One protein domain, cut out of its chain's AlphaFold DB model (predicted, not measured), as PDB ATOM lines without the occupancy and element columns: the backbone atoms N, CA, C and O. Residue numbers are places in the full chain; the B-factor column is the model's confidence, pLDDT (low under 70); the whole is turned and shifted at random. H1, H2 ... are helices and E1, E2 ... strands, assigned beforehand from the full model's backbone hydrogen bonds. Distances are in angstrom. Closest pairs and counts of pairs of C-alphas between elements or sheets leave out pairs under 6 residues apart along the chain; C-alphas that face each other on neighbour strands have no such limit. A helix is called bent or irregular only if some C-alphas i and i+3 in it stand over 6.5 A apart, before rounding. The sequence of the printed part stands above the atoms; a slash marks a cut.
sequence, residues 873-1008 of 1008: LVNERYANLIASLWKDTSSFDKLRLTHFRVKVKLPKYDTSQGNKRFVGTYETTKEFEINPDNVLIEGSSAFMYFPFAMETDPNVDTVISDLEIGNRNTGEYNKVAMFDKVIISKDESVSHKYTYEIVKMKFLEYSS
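Overview. This is residues 873 to 1008 of the 1008 residues of an uncharacterized protein of Mycoplasma agalactiae 14628 (UniProt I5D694). The domain is a rod made mainly of long strands, in which two twisted sheets run lengthwise and are loosely and only partly face to face, with E4 of the smaller sheet opposite E5 of the larger. The short helices H1 and H2 form a hairpin at one end of the rod, and the turn between E1 and E2 makes the other end. The printed part has 136 residues with two named helices and then eight named strands, in the order H1 H2 E1 E2 E3 E4 E5 E6 E7 E8; the class is mixed, helices and strands. E1, E2, E5, E6 and E7 form a branched sheet, and E3, E4, E8 form a second sheet in that order, with antiparallel neighbours in both. The whole is loose, with a radius of gyration of the C-alphas of 18.8 A and spans of 65 by 30 by 23 A.

Along the chain. H1, residues 873 to 884, begins at C-alpha 873 (-35.097, 0.951, 0.730) and is 16.1 A long. H2 is residues 889 to 894. E1, residues 899 to 910, is 31.8 A long and bends by 54 degrees at residue 905; E2, residues 917 to 929, is 32.6 A long and bends by 82 degrees at residue 920. E3 is residues 935 to 938, and E4, residues 941 to 951, is 32.5 A long. E5, residues 958 to 967, is 26.4 A long and bends by 55 degrees at residue 962. E6 is residues 972 to 975 and E7 residues 982 to 984. E8, residues 994 to 1007, is 39.9 A long and ends at C-alpha 1007 (-20.227, 9.846, 9.768).

Arrangement. H1 touches H2 with residues 881 to 884 alone, the closest C-alphas being those of Leu 881 and Ser 891, 6.2 A apart. H1 only grazes the sheet E3 E4 E8, with its residues 875 to 882. In H1 every O i to N i+4 pair is within hydrogen-bond range; in H2 0 of 2 are, against 2 of 3 O i to N i+3 pairs. H2 is only just irregular, with C-alphas 890 and 893 6.7 A apart. E1 and E2 are an antiparallel hairpin, with N 904 and O 924 at 2.8 A. E5 lies on the other side of E1 from E2, with N 901 and O 964 at 2.8 A. E6 and E7 lie on the other side of E5 from E1, with N 965 and O 974 at 2.9 A and N 960 and O 982 at 2.9 A. In the second sheet N 936 of E3 and O 943 of E4 are 2.9 A apart, and N 946 of E4 and O 999 of E8 2.9 A. E4 and E5 are only just apart, their closest C-alphas at 8.4 A.

Size, cuts and confidence. The C-alphas farthest apart, those of Lys 887 and Gln 913, are 65.3 A apart. The printed part has no cut and no long link, and ends at the chain's last residue, 1008. The mean pLDDT of the printed part is 80.9; 17 residues are under 70, among them residues 885 to 893.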
ATOM      1  N   LEU A 873     -34.136   0.977  -0.384       84.00
ATOM      2  CA  LEU A 873     -35.097   0.951   0.730       84.00
ATOM      3  C   LEU A 873     -34.692  -0.055   1.816       84.00
ATOM      4  O   LEU A 873     -34.956   0.163   2.996       84.00
ATOM      5  N   VAL A 874     -34.018  -1.148   1.439       84.00
ATOM      6  CA  VAL A 874     -33.479  -2.119   2.401       84.00
ATOM      7  C   VAL A 874     -32.277  -1.512   3.125       84.00
ATOM      8  O   VAL A 874     -32.231  -1.572   4.352       84.00
ATOM      9  N   ASN A 875     -31.364  -0.840   2.413       81.00
ATOM     10  CA  ASN A 875     -30.269  -0.089   3.043       81.00
ATOM     11  C   ASN A 875     -30.791   0.962   4.035       81.00
ATOM     12  O   ASN A 875     -30.344   0.989   5.180       81.00
ATOM     13  N   GLU A 876     -31.773   1.777   3.640       83.00
ATOM     14  CA  GLU A 876     -32.421   2.761   4.516       83.00
ATOM     15  C   GLU A 876     -33.078   2.095   5.733       83.00
ATOM     16  O   GLU A 876     -32.925   2.579   6.854       83.00
ATOM     17  N   ARG A 877     -33.765   0.957   5.559       86.00
ATOM     18  CA  ARG A 877     -34.359   0.188   6.667       86.00
ATOM     19  C   ARG A 877     -33.294  -0.283   7.660       86.00
ATOM     20  O   ARG A 877     -33.454  -0.060   8.857       86.00
ATOM     21  N   TYR A 878     -32.206  -0.894   7.186       84.50
ATOM     22  CA  TYR A 878     -31.098  -1.338   8.044       84.50
ATOM     23  C   TYR A 878     -30.398  -0.156   8.728       84.50
ATOM     24  O   TYR A 878     -30.123  -0.221   9.923       84.50
ATOM     25  N   ALA A 879     -30.173   0.951   8.020       82.75
ATOM     26  CA  ALA A 879     -29.551   2.148   8.579       82.75
ATOM     27  C   ALA A 879     -30.422   2.805   9.671       82.75
ATOM     28  O   ALA A 879     -29.909   3.193  10.721       82.75
ATOM     29  N   ASN A 880     -31.748   2.853   9.483       81.38
ATOM     30  CA  ASN A 880     -32.695   3.291  10.515       81.38
ATOM     31  C   ASN A 880     -32.749   2.331  11.716       81.38
ATOM     32  O   ASN A 880     -32.816   2.801  12.849       81.38
ATOM     33  N   LEU A 881     -32.688   1.011  11.497       81.75
ATOM     34  CA  LEU A 881     -32.653   0.015  12.576       81.75
ATOM     35  C   LEU A 881     -31.357   0.101  13.404       81.75
ATOM     36  O   LEU A 881     -31.408   0.011  14.628       81.75
ATOM     37  N   ILE A 882     -30.203   0.328  12.764       80.38
ATOM     38  CA  ILE A 882     -28.924   0.585  13.453       80.38
ATOM     39  C   ILE A 882     -29.021   1.876  14.274       80.38
ATOM     40  O   ILE A 882     -28.670   1.889  15.453       80.38
ATOM     41  N   ALA A 883     -29.559   2.945  13.682       77.19
ATOM     42  CA  ALA A 883     -29.782   4.211  14.373       77.19
ATOM     43  C   ALA A 883     -30.734   4.053  15.581       77.19
ATOM     44  O   ALA A 883     -30.502   4.643  16.637       77.19
ATOM     45  N   SER A 884     -31.769   3.207  15.480       77.44
ATOM     46  CA  SER A 884     -32.723   2.988  16.571       77.44
ATOM     47  C   SER A 884     -32.162   2.220  17.769       77.44
ATOM     48  O   SER A 884     -32.758   2.321  18.837       77.44
ATOM     49  N   LEU A 885     -31.017   1.529  17.658       67.88
ATOM     50  CA  LEU A 885     -30.395   0.814  18.790       67.88
ATOM     51  C   LEU A 885     -30.083   1.729  19.991       67.88
ATOM     52  O   LEU A 885     -30.115   1.270  21.129       67.88
ATOM     53  N   TRP A 886     -29.865   3.027  19.752       64.94
ATOM     54  CA  TRP A 886     -29.668   4.064  20.780       64.94
ATOM     55  C   TRP A 886     -30.946   4.465  21.541       64.94
ATOM     56  O   TRP A 886     -30.903   5.330  22.420       64.94
ATOM     57  N   LYS A 887     -32.093   3.871  21.194       65.06
ATOM     58  CA  LYS A 887     -33.407   4.131  21.800       65.06
ATOM     59  C   LYS A 887     -34.177   2.849  22.131       65.06
ATOM     60  O   LYS A 887     -34.820   2.788  23.173       65.06
ATOM     61  N   ASP A 888     -34.117   1.852  21.253       63.72
ATOM     62  CA  ASP A 888     -34.772   0.551  21.382       63.72
ATOM     63  C   ASP A 888     -33.842  -0.561  20.875       63.72
ATOM     64  O   ASP A 888     -33.604  -0.744  19.677       63.72
ATOM     65  N   THR A 889     -33.329  -1.328  21.826       58.81
ATOM     66  CA  THR A 889     -32.358  -2.400  21.620       58.81
ATOM     67  C   THR A 889     -32.991  -3.704  21.133       58.81
ATOM     68  O   THR A 889     -32.268  -4.571  20.647       58.81
ATOM     69  N   SER A 890     -34.324  -3.839  21.162       63.09
ATOM     70  CA  SER A 890     -35.034  -5.003  20.597       63.09
ATOM     71  C   SER A 890     -34.899  -5.105  19.071       63.09
ATOM     72  O   SER A 890     -35.134  -6.153  18.471       63.09
ATOM     73  N   SER A 891     -34.472  -4.020  18.420       66.25
ATOM     74  CA  SER A 891     -34.192  -3.993  16.982       66.25
ATOM     75  C   SER A 891     -32.961  -4.813  16.578       66.25
ATOM     76  O   SER A 891     -32.783  -5.083  15.392       66.25
ATOM     77  N   PHE A 892     -32.142  -5.259  17.538       67.06
ATOM     78  CA  PHE A 892     -30.916  -6.010  17.275       67.06
ATOM     79  C   PHE A 892     -31.165  -7.330  16.523       67.06
ATOM     80  O   PHE A 892     -30.460  -7.645  15.563       67.06
ATOM     81  N   ASP A 893     -32.205  -8.086  16.882       66.31
ATOM     82  CA  ASP A 893     -32.496  -9.374  16.233       66.31
ATOM     83  C   ASP A 893     -32.892  -9.235  14.758       66.31
ATOM     84  O   ASP A 893     -32.644 -10.136  13.958       66.31
ATOM     85  N   LYS A 894     -33.424  -8.066  14.387       72.81
ATOM     86  CA  LYS A 894     -33.807  -7.691  13.017       72.81
ATOM     87  C   LYS A 894     -32.607  -7.250  12.166       72.81
ATOM     88  O   LYS A 894     -32.756  -7.053  10.965       72.81
ATOM     89  N   LEU A 895     -31.434  -7.075  12.782       76.62
ATOM     90  CA  LEU A 895     -30.190  -6.668  12.121       76.62
ATOM     91  C   LEU A 895     -29.226  -7.827  11.851       76.62
ATOM     92  O   LEU A 895     -28.291  -7.637  11.082       76.62
ATOM     93  N   ARG A 896     -29.423  -8.998  12.472       78.06
ATOM     94  CA  ARG A 896     -28.502 -10.146  12.384       78.06
ATOM     95  C   ARG A 896     -28.258 -10.550  10.922       78.06
ATOM     96  O   ARG A 896     -29.215 -10.814  10.202       78.06
ATOM     97  N   LEU A 897     -26.996 -10.674  10.516       84.25
ATOM     98  CA  LEU A 897     -26.571 -11.198   9.215       84.25
ATOM     99  C   LEU A 897     -25.680 -12.412   9.468       84.25
ATOM    100  O   LEU A 897     -24.571 -12.267   9.970       84.25
ATOM    101  N   THR A 898     -26.181 -13.612   9.176       82.62
ATOM    102  CA  THR A 898     -25.510 -14.863   9.571       82.62
ATOM    103  C   THR A 898     -24.938 -15.634   8.391       82.62
ATOM    104  O   THR A 898     -23.993 -16.392   8.572       82.62
ATOM    105  N   HIS A 899     -25.501 -15.475   7.193       89.69
ATOM    106  CA  HIS A 899     -25.128 -16.262   6.018       89.69
ATOM    107  C   HIS A 899     -25.130 -15.403   4.749       89.69
ATOM    108  O   HIS A 899     -25.869 -14.419   4.640       89.69
ATOM    109  N   PHE A 900     -24.341 -15.819   3.760       89.56
ATOM    110  CA  PHE A 900     -24.390 -15.302   2.396       89.56
ATOM    111  C   PHE A 900     -24.611 -16.429   1.382       89.56
ATOM    112  O   PHE A 900     -24.291 -17.592   1.631       89.56
ATOM    113  N   ARG A 901     -25.182 -16.083   0.231       91.44
ATOM    114  CA  ARG A 901     -25.472 -16.987  -0.885       91.44
ATOM    115  C   ARG A 901     -24.868 -16.439  -2.165       91.44
ATOM    116  O   ARG A 901     -24.869 -15.232  -2.370       91.44
ATOM    117  N   VAL A 902     -24.390 -17.320  -3.033       90.62
ATOM    118  CA  VAL A 902     -23.937 -16.980  -4.391       90.62
ATOM    119  C   VAL A 902     -24.418 -18.024  -5.386       90.62
ATOM    120  O   VAL A 902     -24.435 -19.219  -5.080       90.62
ATOM    121  N   LYS A 903     -24.744 -17.596  -6.606       90.06
ATOM    122  CA  LYS A 903     -24.900 -18.508  -7.743       90.06
ATOM    123  C   LYS A 903     -23.534 -18.815  -8.333       90.06
ATOM    124  O   LYS A 903     -22.808 -17.914  -8.752       90.06
ATOM    125  N   VAL A 904     -23.214 -20.099  -8.401       89.31
ATOM    126  CA  VAL A 904     -21.985 -20.606  -9.005       89.31
ATOM    127  C   VAL A 904     -22.331 -21.406 -10.248       89.31
ATOM    128  O   VAL A 904     -23.077 -22.386 -10.177       89.31
ATOM    129  N   LYS A 905     -21.756 -21.008 -11.380       89.56
ATOM    130  CA  LYS A 905     -21.791 -21.770 -12.625       89.56
ATOM    131  C   LYS A 905     -20.604 -22.728 -12.651       89.56
ATOM    132  O   LYS A 905     -19.459 -22.284 -12.655       89.56
ATOM    133  N   LEU A 906     -20.896 -24.025 -12.641       83.88
ATOM    134  CA  LEU A 906     -19.927 -25.115 -12.541       83.88
ATOM    135  C   LEU A 906     -19.932 -26.003 -13.797       83.88
ATOM    136  O   LEU A 906     -20.968 -26.139 -14.462       83.88
ATOM    137  N   PRO A 907     -18.801 -26.656 -14.111       82.94
ATOM    138  CA  PRO A 907     -18.725 -27.701 -15.126       82.94
ATOM    139  C   PRO A 907     -19.592 -28.910 -14.758       82.94
ATOM    140  O   PRO A 907     -19.605 -29.376 -13.618       82.94
ATOM    141  N   LYS A 908     -20.292 -29.464 -15.747       84.62
ATOM    142  CA  LYS A 908     -21.031 -30.723 -15.644       84.62
ATOM    143  C   LYS A 908     -20.225 -31.829 -16.317       84.62
ATOM    144  O   LYS A 908     -19.896 -31.730 -17.500       84.62
ATOM    145  N   TYR A 909     -19.968 -32.897 -15.570       83.69
ATOM    146  CA  TYR A 909     -19.267 -34.083 -16.047       83.69
ATOM    147  C   TYR A 909     -20.200 -35.290 -16.108       83.69
ATOM    148  O   TYR A 909     -20.996 -35.508 -15.195       83.69
ATOM    149  N   ASP A 910     -20.073 -36.079 -17.169       80.25
ATOM    150  CA  ASP A 910     -20.578 -37.448 -17.237       80.25
ATOM    151  C   ASP A 910     -19.440 -38.408 -16.861       80.25
ATOM    152  O   ASP A 910     -18.308 -38.260 -17.328       80.25
ATOM    153  N   THR A 911     -19.737 -39.360 -15.981       76.00
ATOM    154  CA  THR A 911     -18.814 -40.390 -15.478       76.00
ATOM    155  C   THR A 911     -19.304 -41.810 -15.769       76.00
ATOM    156  O   THR A 911     -18.669 -42.775 -15.343       76.00
ATOM    157  N   SER A 912     -20.398 -41.969 -16.526       75.00
ATOM    158  CA  SER A 912     -21.019 -43.264 -16.851       75.00
ATOM    159  C   SER A 912     -20.093 -44.249 -17.577       75.00
ATOM    160  O   SER A 912     -20.310 -45.457 -17.511       75.00
ATOM    161  N   GLN A 913     -19.033 -43.751 -18.227       66.62
ATOM    162  CA  GLN A 913     -18.001 -44.544 -18.909       66.62
ATOM    163  C   GLN A 913     -16.665 -44.620 -18.138       66.62
ATOM    164  O   GLN A 913     -15.629 -44.921 -18.725       66.62
ATOM    165  N   GLY A 914     -16.644 -44.302 -16.838       60.78
ATOM    166  CA  GLY A 914     -15.452 -44.373 -15.976       60.78
ATOM    167  C   GLY A 914     -14.455 -43.212 -16.122       60.78
ATOM    168  O   GLY A 914     -13.743 -42.902 -15.171       60.78
ATOM    169  N   ASN A 915     -14.455 -42.512 -17.259       70.00
ATOM    170  CA  ASN A 915     -13.685 -41.284 -17.479       70.00
ATOM    171  C   ASN A 915     -14.580 -40.044 -17.304       70.00
ATOM    172  O   ASN A 915     -15.686 -40.012 -17.841       70.00
ATOM    173  N   LYS A 916     -14.099 -38.997 -16.609       73.25
ATOM    174  CA  LYS A 916     -14.794 -37.694 -16.518       73.25
ATOM    175  C   LYS A 916     -14.833 -37.023 -17.902       73.25
ATOM    176  O   LYS A 916     -13.824 -36.479 -18.344       73.25
ATOM    177  N   ARG A 917     -15.990 -37.008 -18.569       78.44
ATOM    178  CA  ARG A 917     -16.207 -36.271 -19.830       78.44
ATOM    179  C   ARG A 917     -17.021 -35.006 -19.580       78.44
ATOM    180  O   ARG A 917     -18.105 -35.082 -19.012       78.44
ATOM    181  N   PHE A 918     -16.523 -33.849 -20.015       82.06
ATOM    182  CA  PHE A 918     -17.269 -32.591 -19.940       82.06
ATOM    183  C   PHE A 918     -18.501 -32.636 -20.862       82.06
ATOM    184  O   PHE A 918     -18.389 -33.003 -22.035       82.06
ATOM    185  N   VAL A 919     -19.675 -32.276 -20.332       85.88
ATOM    186  CA  VAL A 919     -20.975 -32.325 -21.039       85.88
ATOM    187  C   VAL A 919     -21.781 -31.021 -20.929       85.88
ATOM    188  O   VAL A 919     -22.975 -31.000 -21.225       85.88
ATOM    189  N   GLY A 920     -21.148 -29.921 -20.508       86.62
ATOM    190  CA  GLY A 920     -21.757 -28.591 -20.398       86.62
ATOM    191  C   GLY A 920     -21.563 -27.969 -19.016       86.62
ATOM    192  O   GLY A 920     -20.703 -28.390 -18.254       86.62
ATOM    193  N   THR A 921     -22.380 -26.977 -18.668       87.69
ATOM    194  CA  THR A 921     -22.352 -26.310 -17.352       87.69
ATOM    195  C   THR A 921     -23.708 -26.373 -16.666       87.69
ATOM    196  O   THR A 921     -24.732 -26.399 -17.347       87.69
ATOM    197  N   TYR A 922     -23.726 -26.306 -15.339       87.50
ATOM    198  CA  TYR A 922     -24.935 -26.100 -14.543       87.50
ATOM    199  C   TYR A 922     -24.733 -24.952 -13.550       87.50
ATOM    200  O   TYR A 922     -23.604 -24.624 -13.198       87.50
ATOM    201  N   GLU A 923     -25.823 -24.338 -13.101       89.56
ATOM    202  CA  GLU A 923     -25.794 -23.320 -12.048       89.56
ATOM    203  C   GLU A 923     -26.341 -23.905 -10.745       89.56
ATOM    204  O   GLU A 923     -27.272 -24.710 -10.752       89.56
ATOM    205  N   THR A 924     -25.739 -23.521  -9.621       90.00
ATOM    206  CA  THR A 924     -26.177 -23.919  -8.281       90.00
ATOM    207  C   THR A 924     -25.977 -22.777  -7.293       90.00
ATOM    208  O   THR A 924     -24.992 -22.043  -7.382       90.00
ATOM    209  N   THR A 925     -26.892 -22.619  -6.339       90.06
ATOM    210  CA  THR A 925     -26.728 -21.658  -5.243       90.06
ATOM    211  C   THR A 925     -25.941 -22.319  -4.118       90.06
ATOM    212  O   THR A 925     -26.393 -23.311  -3.548       90.06
ATOM    213  N   LYS A 926     -24.773 -21.769  -3.776       87.44
ATOM    214  CA  LYS A 926     -24.022 -22.147  -2.571       87.44
ATOM    215  C   LYS A 926     -24.325 -21.153  -1.452       87.44
ATOM    216  O   LYS A 926     -24.330 -19.949  -1.694       87.44
ATOM    217  N   GLU A 927     -24.570 -21.665  -0.250       88.81
ATOM    218  CA  GLU A 927     -24.765 -20.895   0.983       88.81
ATOM    219  C   GLU A 927     -23.549 -21.095   1.899       88.81
ATOM    220  O   GLU A 927     -23.029 -22.206   2.001       88.81
ATOM    221  N   PHE A 928     -23.104 -20.023   2.549       86.44
ATOM    222  CA  PHE A 928     -21.922 -19.977   3.408       86.44
ATOM    223  C   PHE A 928     -22.236 -19.180   4.684       86.44
ATOM    224  O   PHE A 928     -22.976 -18.196   4.630       86.44
ATOM    225  N   GLU A 929     -21.674 -19.578   5.827       85.00
ATOM    226  CA  GLU A 929     -21.771 -18.808   7.077       85.00
ATOM    227  C   GLU A 929     -20.822 -17.596   7.042       85.00
ATOM    228  O   GLU A 929     -19.720 -17.660   6.488       85.00
ATOM    229  N   ILE A 930     -21.248 -16.476   7.627       81.50
ATOM    230  CA  ILE A 930     -20.411 -15.285   7.800       81.50
ATOM    231  C   ILE A 930     -19.613 -15.451   9.095       81.50
ATOM    232  O   ILE A 930     -20.167 -15.377  10.188       81.50
ATOM    233  N   ASN A 931     -18.298 -15.646   8.978       77.06
ATOM    234  CA  ASN A 931     -17.398 -15.585  10.128       77.06
ATOM    235  C   ASN A 931     -17.093 -14.103  10.469       77.06
ATOM    236  O   ASN A 931     -16.741 -13.346   9.564       77.06
ATOM    237  N   PRO A 932     -17.182 -13.666  11.740       67.00
ATOM    238  CA  PRO A 932     -16.728 -12.345  12.192       67.00
ATOM    239  C   PRO A 932     -15.297 -11.943  11.811       67.00
ATOM    240  O   PRO A 932     -15.042 -10.751  11.655       67.00
ATOM    241  N   ASP A 933     -14.380 -12.893  11.628       72.19
ATOM    242  CA  ASP A 933     -13.006 -12.624  11.171       72.19
ATOM    243  C   ASP A 933     -12.945 -12.203   9.698       72.19
ATOM    244  O   ASP A 933     -12.005 -11.532   9.271       72.19
ATOM    245  N   ASN A 934     -14.001 -12.484   8.928       74.62
ATOM    246  CA  ASN A 934     -14.182 -11.943   7.584       74.62
ATOM    247  C   ASN A 934     -14.584 -10.453   7.604       74.62
ATOM    248  O   ASN A 934     -14.978  -9.919   6.567       74.62
ATOM    249  N   VAL A 935     -14.536  -9.767   8.754       80.31
ATOM    250  CA  VAL A 935     -14.941  -8.364   8.894       80.31
ATOM    251  C   VAL A 935     -13.803  -7.502   9.439       80.31
ATOM    252  O   VAL A 935     -13.393  -7.620  10.593       80.31
ATOM    253  N   LEU A 936     -13.343  -6.556   8.619       83.44
ATOM    254  CA  LEU A 936     -12.335  -5.563   8.988       83.44
ATOM    255  C   LEU A 936     -12.982  -4.191   9.166       83.44
ATOM    256  O   LEU A 936     -13.768  -3.741   8.333       83.44
ATOM    257  N   ILE A 937     -12.611  -3.504  10.244       80.75
ATOM    258  CA  ILE A 937     -13.086  -2.154  10.546       80.75
ATOM    259  C   ILE A 937     -11.918  -1.174  10.422       80.75
ATOM    260  O   ILE A 937     -11.004  -1.199  11.246       80.75
ATOM    261  N   GLU A 938     -11.970  -0.275   9.438       80.31
ATOM    262  CA  GLU A 938     -10.925   0.713   9.133       80.31
ATOM    263  C   GLU A 938     -11.489   2.136   9.297       80.31
ATOM    264  O   GLU A 938     -12.316   2.597   8.508       80.31
ATOM    265  N   GLY A 939     -11.054   2.850  10.341       80.50
ATOM    266  CA  GLY A 939     -11.588   4.170  10.676       80.50
ATOM    267  C   GLY A 939     -13.084   4.108  11.001       80.50
ATOM    268  O   GLY A 939     -13.491   3.423  11.937       80.50
ATOM    269  N   SER A 940     -13.906   4.824  10.230       82.50
ATOM    270  CA  SER A 940     -15.369   4.825  10.371       82.50
ATOM    271  C   SER A 940     -16.104   3.885   9.405       82.50
ATOM    272  O   SER A 940     -17.334   3.880   9.367       82.50
ATOM    273  N   SER A 941     -15.370   3.083   8.625       87.75
ATOM    274  CA  SER A 941     -15.912   2.138   7.643       87.75
ATOM    275  C   SER A 941     -15.712   0.683   8.073       87.75
ATOM    276  O   SER A 941     -14.667   0.314   8.609       87.75
ATOM    277  N   ALA A 942     -16.703  -0.160   7.788       87.25
ATOM    278  CA  ALA A 942     -16.646  -1.606   7.946       87.25
ATOM    279  C   ALA A 942     -16.700  -2.305   6.583       87.25
ATOM    280  O   ALA A 942     -17.541  -1.996   5.728       87.25
ATOM    281  N   PHE A 943     -15.804  -3.271   6.410       87.00
ATOM    282  CA  PHE A 943     -15.645  -4.069   5.205       87.00
ATOM    283  C   PHE A 943     -15.843  -5.545   5.529       87.00
ATOM    284  O   PHE A 943     -15.294  -6.042   6.510       87.00
ATOM    285  N   MET A 944     -16.605  -6.238   4.691       86.44
ATOM    286  CA  MET A 944     -16.787  -7.682   4.740       86.44
ATOM    287  C   MET A 944     -16.019  -8.315   3.581       86.44
ATOM    288  O   MET A 944     -16.002  -7.774   2.471       86.44
ATOM    289  N   TYR A 945     -15.375  -9.442   3.851       85.12
ATOM    290  CA  TYR A 945     -14.630 -10.232   2.886       85.12
ATOM    291  C   TYR A 945     -15.386 -11.518   2.569       85.12
ATOM    292  O   TYR A 945     -15.832 -12.228   3.467       85.12
ATOM    293  N   PHE A 946     -15.487 -11.845   1.286       84.19
ATOM    294  CA  PHE A 946     -16.062 -13.103   0.822       84.19
ATOM    295  C   PHE A 946     -14.941 -13.943   0.207       84.19
ATOM    296  O   PHE A 946     -14.551 -13.678  -0.934       84.19
ATOM    297  N   PRO A 947     -14.362 -14.889   0.970       79.50
ATOM    298  CA  PRO A 947     -13.347 -15.795   0.460       79.50
ATOM    299  C   PRO A 947     -13.996 -16.915  -0.361       79.50
ATOM    300  O   PRO A 947     -14.865 -17.643   0.123       79.50
ATOM    301  N   PHE A 948     -13.532 -17.095  -1.591       80.38
ATOM    302  CA  PHE A 948     -13.955 -18.155  -2.497       80.38
ATOM    303  C   PHE A 948     -12.759 -19.052  -2.821       80.38
ATOM    304  O   PHE A 948     -11.895 -18.686  -3.612       80.38
ATOM    305  N   ALA A 949     -12.724 -20.246  -2.229       77.81
ATOM    306  CA  ALA A 949     -11.801 -21.308  -2.618       77.81
ATOM    307  C   ALA A 949     -12.527 -22.280  -3.557       77.81
ATOM    308  O   ALA A 949     -13.472 -22.950  -3.131       77.81
ATOM    309  N   MET A 950     -12.112 -22.370  -4.823       77.75
ATOM    310  CA  MET A 950     -12.650 -23.366  -5.754       77.75
ATOM    311  C   MET A 950     -11.576 -23.979  -6.644       77.75
ATOM    312  O   MET A 950     -10.547 -23.377  -6.941       77.75
ATOM    313  N   GLU A 951     -11.824 -25.224  -7.033       76.88
ATOM    314  CA  GLU A 951     -10.984 -25.952  -7.970       76.88
ATOM    315  C   GLU A 951     -11.112 -25.345  -9.373       76.88
ATOM    316  O   GLU A 951     -12.213 -25.066  -9.849       76.88
ATOM    317  N   THR A 952      -9.967 -25.117 -10.005       80.75
ATOM    318  CA  THR A 952      -9.837 -24.585 -11.360       80.75
ATOM    319  C   THR A 952     -10.111 -25.719 -12.330       80.75
ATOM    320  O   THR A 952      -9.420 -26.736 -12.302       80.75
ATOM    321  N   ASP A 953     -11.121 -25.553 -13.173       82.19
ATOM    322  CA  ASP A 953     -11.495 -26.562 -14.155       82.19
ATOM    323  C   ASP A 953     -10.681 -26.390 -15.453       82.19
ATOM    324  O   ASP A 953     -10.484 -25.258 -15.897       82.19
ATOM    325  N   PRO A 954     -10.214 -27.472 -16.101       81.31
ATOM    326  CA  PRO A 954      -9.453 -27.351 -17.343       81.31
ATOM    327  C   PRO A 954     -10.321 -27.031 -18.572       81.31
ATOM    328  O   PRO A 954      -9.787 -26.624 -19.599       81.31
ATOM    329  N   ASN A 955     -11.648 -27.202 -18.513       82.69
ATOM    330  CA  ASN A 955     -12.535 -27.096 -19.677       82.69
ATOM    331  C   ASN A 955     -13.348 -25.793 -19.728       82.69
ATOM    332  O   ASN A 955     -13.651 -25.322 -20.828       82.69
ATOM    333  N   VAL A 956     -13.721 -25.205 -18.583       85.81
ATOM    334  CA  VAL A 956     -14.592 -24.013 -18.535       85.81
ATOM    335  C   VAL A 956     -14.300 -23.089 -17.351       85.81
ATOM    336  O   VAL A 956     -13.985 -23.544 -16.255       85.81
ATOM    337  N   ASP A 957     -14.464 -21.783 -17.560       85.25
ATOM    338  CA  ASP A 957     -14.371 -20.797 -16.484       85.25
ATOM    339  C   ASP A 957     -15.453 -21.041 -15.423       85.25
ATOM    340  O   ASP A 957     -16.638 -21.211 -15.740       85.25
ATOM    341  N   THR A 958     -15.064 -20.998 -14.150       83.88
ATOM    342  CA  THR A 958     -16.017 -21.020 -13.034       83.88
ATOM    343  C   THR A 958     -16.435 -19.592 -12.707       83.88
ATOM    344  O   THR A 958     -15.599 -18.751 -12.376       83.88
ATOM    345  N   VAL A 959     -17.739 -19.316 -12.789       86.62
ATOM    346  CA  VAL A 959     -18.293 -17.963 -12.605       86.62
ATOM    347  C   VAL A 959     -19.132 -17.900 -11.335       86.62
ATOM    348  O   VAL A 959     -20.089 -18.661 -11.178       86.62
ATOM    349  N   ILE A 960     -18.798 -16.960 -10.452       87.75
ATOM    350  CA  ILE A 960     -19.541 -16.643  -9.227       87.75
ATOM    351  C   ILE A 960     -20.311 -15.341  -9.456       87.75
ATOM    352  O   ILE A 960     -19.753 -14.347  -9.922       87.75
ATOM    353  N   SER A 961     -21.605 -15.337  -9.154       88.12
ATOM    354  CA  SER A 961     -22.512 -14.212  -9.419       88.12
ATOM    355  C   SER A 961     -23.677 -14.177  -8.426       88.12
ATOM    356  O   SER A 961     -23.854 -15.120  -7.658       88.12
ATOM    357  N   ASP A 962     -24.470 -13.099  -8.452       88.00
ATOM    358  CA  ASP A 962     -25.654 -12.911  -7.598       88.00
ATOM    359  C   ASP A 962     -25.372 -13.185  -6.104       88.00
ATOM    360  O   ASP A 962     -25.936 -14.105  -5.513       88.00
ATOM    361  N   LEU A 963     -24.474 -12.390  -5.504       89.12
ATOM    362  CA  LEU A 963     -24.245 -12.397  -4.057       89.12
ATOM    363  C   LEU A 963     -25.473 -11.842  -3.316       89.12
ATOM    364  O   LEU A 963     -25.904 -10.714  -3.560       89.12
ATOM    365  N   GLU A 964     -26.000 -12.618  -2.375       91.12
ATOM    366  CA  GLU A 964     -27.073 -12.241  -1.452       91.12
ATOM    367  C   GLU A 964     -26.601 -12.428  -0.007       91.12
ATOM    368  O   GLU A 964     -25.899 -13.391   0.301       91.12
ATOM    369  N   ILE A 965     -26.999 -11.541   0.903       89.19
ATOM    370  CA  ILE A 965     -26.643 -11.603   2.331       89.19
ATOM    371  C   ILE A 965     -27.925 -11.573   3.164       89.19
ATOM    372  O   ILE A 965     -28.882 -10.880   2.809       89.19
ATOM    373  N   GLY A 966     -27.969 -12.342   4.253       85.94
ATOM    374  CA  GLY A 966     -29.199 -12.510   5.016       85.94
ATOM    375  C   GLY A 966     -29.068 -13.252   6.339       85.94
ATOM    376  O   GLY A 966     -27.977 -13.529   6.846       85.94
ATOM    377  N   ASN A 967     -30.226 -13.586   6.903       84.56
ATOM    378  CA  ASN A 967     -30.342 -14.369   8.126       84.56
ATOM    379  C   ASN A 967     -31.076 -15.679   7.853       84.56
ATOM    380  O   ASN A 967     -32.306 -15.707   7.718       84.56
ATOM    381  N   ARG A 968     -30.320 -16.779   7.869       83.19
ATOM    382  CA  ARG A 968     -30.819 -18.141   7.640       83.19
ATOM    383  C   ARG A 968     -32.013 -18.519   8.517       83.19
ATOM    384  O   ARG A 968     -32.903 -19.205   8.029       83.19
ATOM    385  N   ASN A 969     -32.077 -18.027   9.757       79.00
ATOM    386  CA  ASN A 969     -33.161 -18.350  10.694       79.00
ATOM    387  C   ASN A 969     -34.492 -17.672  10.328       79.00
ATOM    388  O   ASN A 969     -35.552 -18.177  10.679       79.00
ATOM    389  N   THR A 970     -34.442 -16.535   9.629       79.12
ATOM    390  CA  THR A 970     -35.639 -15.810   9.151       79.12
ATOM    391  C   THR A 970     -35.972 -16.109   7.690       79.12
ATOM    392  O   THR A 970     -37.068 -15.804   7.235       79.12
ATOM    393  N   GLY A 971     -35.019 -16.670   6.938       80.31
ATOM    394  CA  GLY A 971     -35.124 -16.857   5.491       80.31
ATOM    395  C   GLY A 971     -34.989 -15.569   4.667       80.31
ATOM    396  O   GLY A 971     -35.039 -15.646   3.442       80.31
ATOM    397  N   GLU A 972     -34.798 -14.404   5.297       83.88
ATOM    398  CA  GLU A 972     -34.642 -13.122   4.605       83.88
ATOM    399  C   GLU A 972     -33.211 -12.966   4.068       83.88
ATOM    400  O   GLU A 972     -32.252 -12.888   4.838       83.88
ATOM    401  N   TYR A 973     -33.084 -12.906   2.739       88.50
ATOM    402  CA  TYR A 973     -31.843 -12.648   2.003       88.50
ATOM    403  C   TYR A 973     -32.060 -11.496   1.025       88.50
ATOM    404  O   TYR A 973     -33.113 -11.399   0.395       88.50
ATOM    405  N   ASN A 974     -31.065 -10.622   0.900       89.44
ATOM    406  CA  ASN A 974     -31.115  -9.446   0.040       89.44
ATOM    407  C   ASN A 974     -29.864  -9.385  -0.843       89.44
ATOM    408  O   ASN A 974     -28.743  -9.580  -0.366       89.44
ATOM    409  N   LYS A 975     -30.058  -9.102  -2.134       89.12
ATOM    410  CA  LYS A 975     -28.984  -9.028  -3.131       89.12
ATOM    411  C   LYS A 975     -28.070  -7.820  -2.908       89.12
ATOM    412  O   LYS A 975     -28.532  -6.744  -2.525       89.12
ATOM    413  N   VAL A 976     -26.777  -8.011  -3.149       86.44
ATOM    414  CA  VAL A 976     -25.709  -7.030  -2.928       86.44
ATOM    415  C   VAL A 976     -25.566  -6.039  -4.089       86.44
ATOM    416  O   VAL A 976     -25.623  -6.430  -5.252       86.44
ATOM    417  N   ALA A 977     -25.331  -4.759  -3.775       73.38
ATOM    418  CA  ALA A 977     -25.232  -3.676  -4.766       73.38
ATOM    419  C   ALA A 977     -23.945  -3.684  -5.611       73.38
ATOM    420  O   ALA A 977     -23.972  -3.303  -6.777       73.38
ATOM    421  N   MET A 978     -22.812  -4.041  -5.001       69.06
ATOM    422  CA  MET A 978     -21.468  -3.905  -5.581       69.06
ATOM    423  C   MET A 978     -20.731  -5.249  -5.560       69.06
ATOM    424  O   MET A 978     -19.723  -5.409  -4.878       69.06
ATOM    425  N   PHE A 979     -21.273  -6.231  -6.285       81.00
ATOM    426  CA  PHE A 979     -20.619  -7.519  -6.513       81.00
ATOM    427  C   PHE A 979     -20.362  -7.729  -8.007       81.00
ATOM    428  O   PHE A 979     -21.250  -8.157  -8.751       81.00
ATOM    429  N   ASP A 980     -19.135  -7.440  -8.436       78.06
ATOM    430  CA  ASP A 980     -18.653  -7.850  -9.751       78.06
ATOM    431  C   ASP A 980     -18.506  -9.376  -9.805       78.06
ATOM    432  O   ASP A 980     -18.149 -10.025  -8.818       78.06
ATOM    433  N   LYS A 981     -18.804  -9.973 -10.964       82.69
ATOM    434  CA  LYS A 981     -18.723 -11.429 -11.126       82.69
ATOM    435  C   LYS A 981     -17.269 -11.884 -11.028       82.69
ATOM    436  O   LYS A 981     -16.447 -11.487 -11.849       82.69
ATOM    437  N   VAL A 982     -16.981 -12.779 -10.087       84.75
ATOM    438  CA  VAL A 982     -15.671 -13.431  -9.996       84.75
ATOM    439  C   VAL A 982     -15.599 -14.510 -11.074       84.75
ATOM    440  O   VAL A 982     -16.454 -15.399 -11.122       84.75
ATOM    441  N   ILE A 983     -14.594 -14.421 -11.944       85.44
ATOM    442  CA  ILE A 983     -14.330 -15.386 -13.014       85.44
ATOM    443  C   ILE A 983     -12.998 -16.061 -12.704       85.44
ATOM    444  O   ILE A 983     -11.941 -15.455 -12.860       85.44
ATOM    445  N   ILE A 984     -13.052 -17.321 -12.281       85.62
ATOM    446  CA  ILE A 984     -11.869 -18.174 -12.174       85.62
ATOM    447  C   ILE A 984     -11.665 -18.795 -13.556       85.62
ATOM    448  O   ILE A 984     -12.420 -19.689 -13.951       85.62
ATOM    449  N   SER A 985     -10.694 -18.269 -14.306       84.06
ATOM    450  CA  SER A 985     -10.380 -18.734 -15.659       84.06
ATOM    451  C   SER A 985      -9.972 -20.204 -15.676       84.06
ATOM    452  O   SER A 985      -9.245 -20.658 -14.790       84.06
ATOM    453  N   LYS A 986     -10.396 -20.931 -16.712       84.69
ATOM    454  CA  LYS A 986      -9.936 -22.300 -16.953       84.69
ATOM    455  C   LYS A 986      -8.425 -22.365 -17.160       84.69
ATOM    456  O   LYS A 986      -7.815 -21.440 -17.700       84.69
ATOM    457  N   ASP A 987      -7.837 -23.495 -16.794       81.38
ATOM    458  CA  ASP A 987      -6.407 -23.755 -16.964       81.38
ATOM    459  C   ASP A 987      -6.209 -25.172 -17.514       81.38
ATOM    460  O   ASP A 987      -6.252 -26.161 -16.786       81.38
ATOM    461  N   GLU A 988      -6.011 -25.265 -18.830       80.44
ATOM    462  CA  GLU A 988      -5.894 -26.531 -19.570       80.44
ATOM    463  C   GLU A 988      -4.652 -27.363 -19.168       80.44
ATOM    464  O   GLU A 988      -4.514 -28.509 -19.594       80.44
ATOM    465  N   SER A 989      -3.748 -26.806 -18.349       72.00
ATOM    466  CA  SER A 989      -2.471 -27.422 -17.960       72.00
ATOM    467  C   SER A 989      -2.486 -28.196 -16.631       72.00
ATOM    468  O   SER A 989      -1.515 -28.892 -16.322       72.00
ATOM    469  N   VAL A 990      -3.564 -28.116 -15.843       68.75
ATOM    470  CA  VAL A 990      -3.643 -28.675 -14.477       68.75
ATOM    471  C   VAL A 990      -4.866 -29.561 -14.270       68.75
ATOM    472  O   VAL A 990      -5.960 -29.275 -14.742       68.75
ATOM    473  N   SER A 991      -4.680 -30.641 -13.505       63.06
ATOM    474  CA  SER A 991      -5.758 -31.572 -13.150       63.06
ATOM    475  C   SER A 991      -6.441 -31.252 -11.819       63.06
ATOM    476  O   SER A 991      -7.611 -31.584 -11.669       63.06
ATOM    477  N   HIS A 992      -5.716 -30.637 -10.875       64.69
ATOM    478  CA  HIS A 992      -6.207 -30.174  -9.574       64.69
ATOM    479  C   HIS A 992      -5.424 -28.910  -9.174       64.69
ATOM    480  O   HIS A 992      -4.235 -28.983  -8.857       64.69
ATOM    481  N   LYS A 993      -6.070 -27.741  -9.201       77.38
ATOM    482  CA  LYS A 993      -5.488 -26.449  -8.791       77.38
ATOM    483  C   LYS A 993      -6.567 -25.628  -8.106       77.38
ATOM    484  O   LYS A 993      -7.528 -25.236  -8.757       77.38
ATOM    485  N   TYR A 994      -6.426 -25.336  -6.821       77.38
ATOM    486  CA  TYR A 994      -7.365 -24.450  -6.136       77.38
ATOM    487  C   TYR A 994      -6.985 -22.994  -6.393       77.38
ATOM    488  O   TYR A 994      -5.870 -22.581  -6.077       77.38
ATOM    489  N   THR A 995      -7.914 -22.230  -6.960       77.00
ATOM    490  CA  THR A 995      -7.818 -20.772  -7.043       77.00
ATOM    491  C   THR A 995      -8.591 -20.179  -5.868       77.00
ATOM    492  O   THR A 995      -9.670 -20.661  -5.504       77.00
ATOM    493  N   TYR A 996      -7.999 -19.165  -5.242       78.25
ATOM    494  CA  TYR A 996      -8.533 -18.500  -4.065       78.25
ATOM    495  C   TYR A 996      -8.702 -17.015  -4.358       78.25
ATOM    496  O   TYR A 996      -7.721 -16.309  -4.575       78.25
ATOM    497  N   GLU A 997      -9.952 -16.565  -4.354       79.06
ATOM    498  CA  GLU A 997     -10.338 -15.180  -4.614       79.06
ATOM    499  C   GLU A 997     -10.973 -14.577  -3.362       79.06
ATOM    500  O   GLU A 997     -11.755 -15.239  -2.678       79.06
ATOM    501  N   ILE A 998     -10.670 -13.313  -3.061       80.00
ATOM    502  CA  ILE A 998     -11.315 -12.577  -1.967       80.00
ATOM    503  C   ILE A 998     -11.982 -11.325  -2.530       80.00
ATOM    504  O   ILE A 998     -11.310 -10.413  -3.007       80.00
ATOM    505  N   VAL A 999     -13.299 -11.216  -2.355       82.38
ATOM    506  CA  VAL A 999     -14.029  -9.971  -2.636       82.38
ATOM    507  C   VAL A 999     -14.136  -9.138  -1.358       82.38
ATOM    508  O   VAL A 999     -14.776  -9.568  -0.400       82.38
ATOM    509  N   LYS A1000     -13.522  -7.945  -1.337       84.69
ATOM    510  CA  LYS A1000     -13.673  -6.934  -0.268       84.69
ATOM    511  C   LYS A1000     -14.847  -6.011  -0.593       84.69
ATOM    512  O   LYS A1000     -14.823  -5.340  -1.618       84.69
ATOM    513  N   MET A1001     -15.815  -5.894   0.310       83.19
ATOM    514  CA  MET A1001     -16.977  -5.015   0.147       83.19
ATOM    515  C   MET A1001     -17.175  -4.109   1.363       83.19
ATOM    516  O   MET A1001     -17.283  -4.589   2.489       83.19
ATOM    517  N   LYS A1002     -17.294  -2.794   1.145       85.81
ATOM    518  CA  LYS A1002     -17.744  -1.846   2.177       85.81
ATOM    519  C   LYS A1002     -19.247  -2.004   2.390       85.81
ATOM    520  O   LYS A1002     -19.993  -1.943   1.418       85.81
ATOM    521  N   PHE A1003     -19.699  -2.168   3.632       86.31
ATOM    522  CA  PHE A1003     -21.122  -2.425   3.901       86.31
ATOM    523  C   PHE A1003     -21.778  -1.468   4.894       86.31
ATOM    524  O   PHE A1003     -22.967  -1.182   4.749       86.31
ATOM    525  N   LEU A1004     -21.019  -0.953   5.863       86.88
ATOM    526  CA  LEU A1004     -21.487   0.006   6.859       86.88
ATOM    527  C   LEU A1004     -20.444   1.107   7.040       86.88
ATOM    528  O   LEU A1004     -19.244   0.846   7.107       86.88
ATOM    529  N   GLU A1005     -20.912   2.338   7.157       89.50
ATOM    530  CA  GLU A1005     -20.130   3.495   7.571       89.50
ATOM    531  C   GLU A1005     -20.927   4.312   8.580       89.50
ATOM    532  O   GLU A1005     -22.156   4.388   8.493       89.50
ATOM    533  N   TYR A1006     -20.226   4.962   9.503       86.00
ATOM    534  CA  TYR A1006     -20.782   6.090  10.240       86.00
ATOM    535  C   TYR A1006     -20.053   7.382   9.848       86.00
ATOM    536  O   TYR A1006     -18.857   7.382   9.549       86.00
ATOM    537  N   SER A1007     -20.779   8.494   9.863       81.62
ATOM    538  CA  SER A1007     -20.227   9.846   9.768       81.62
ATOM    539  C   SER A1007     -20.781  10.715  10.891       81.62
ATOM    540  O   SER A1007     -21.923  10.514  11.319       81.62
ATOM    541  N   SER A1008     -19.971  11.665  11.365       66.50
ATOM    542  CA  SER A1008     -20.301  12.560  12.476       66.50
ATOM    543  C   SER A1008     -20.390  14.030  12.096       66.50
ATOM    544  O   SER A1008     -19.561  14.547  11.319       66.50
TER     545      SER A1008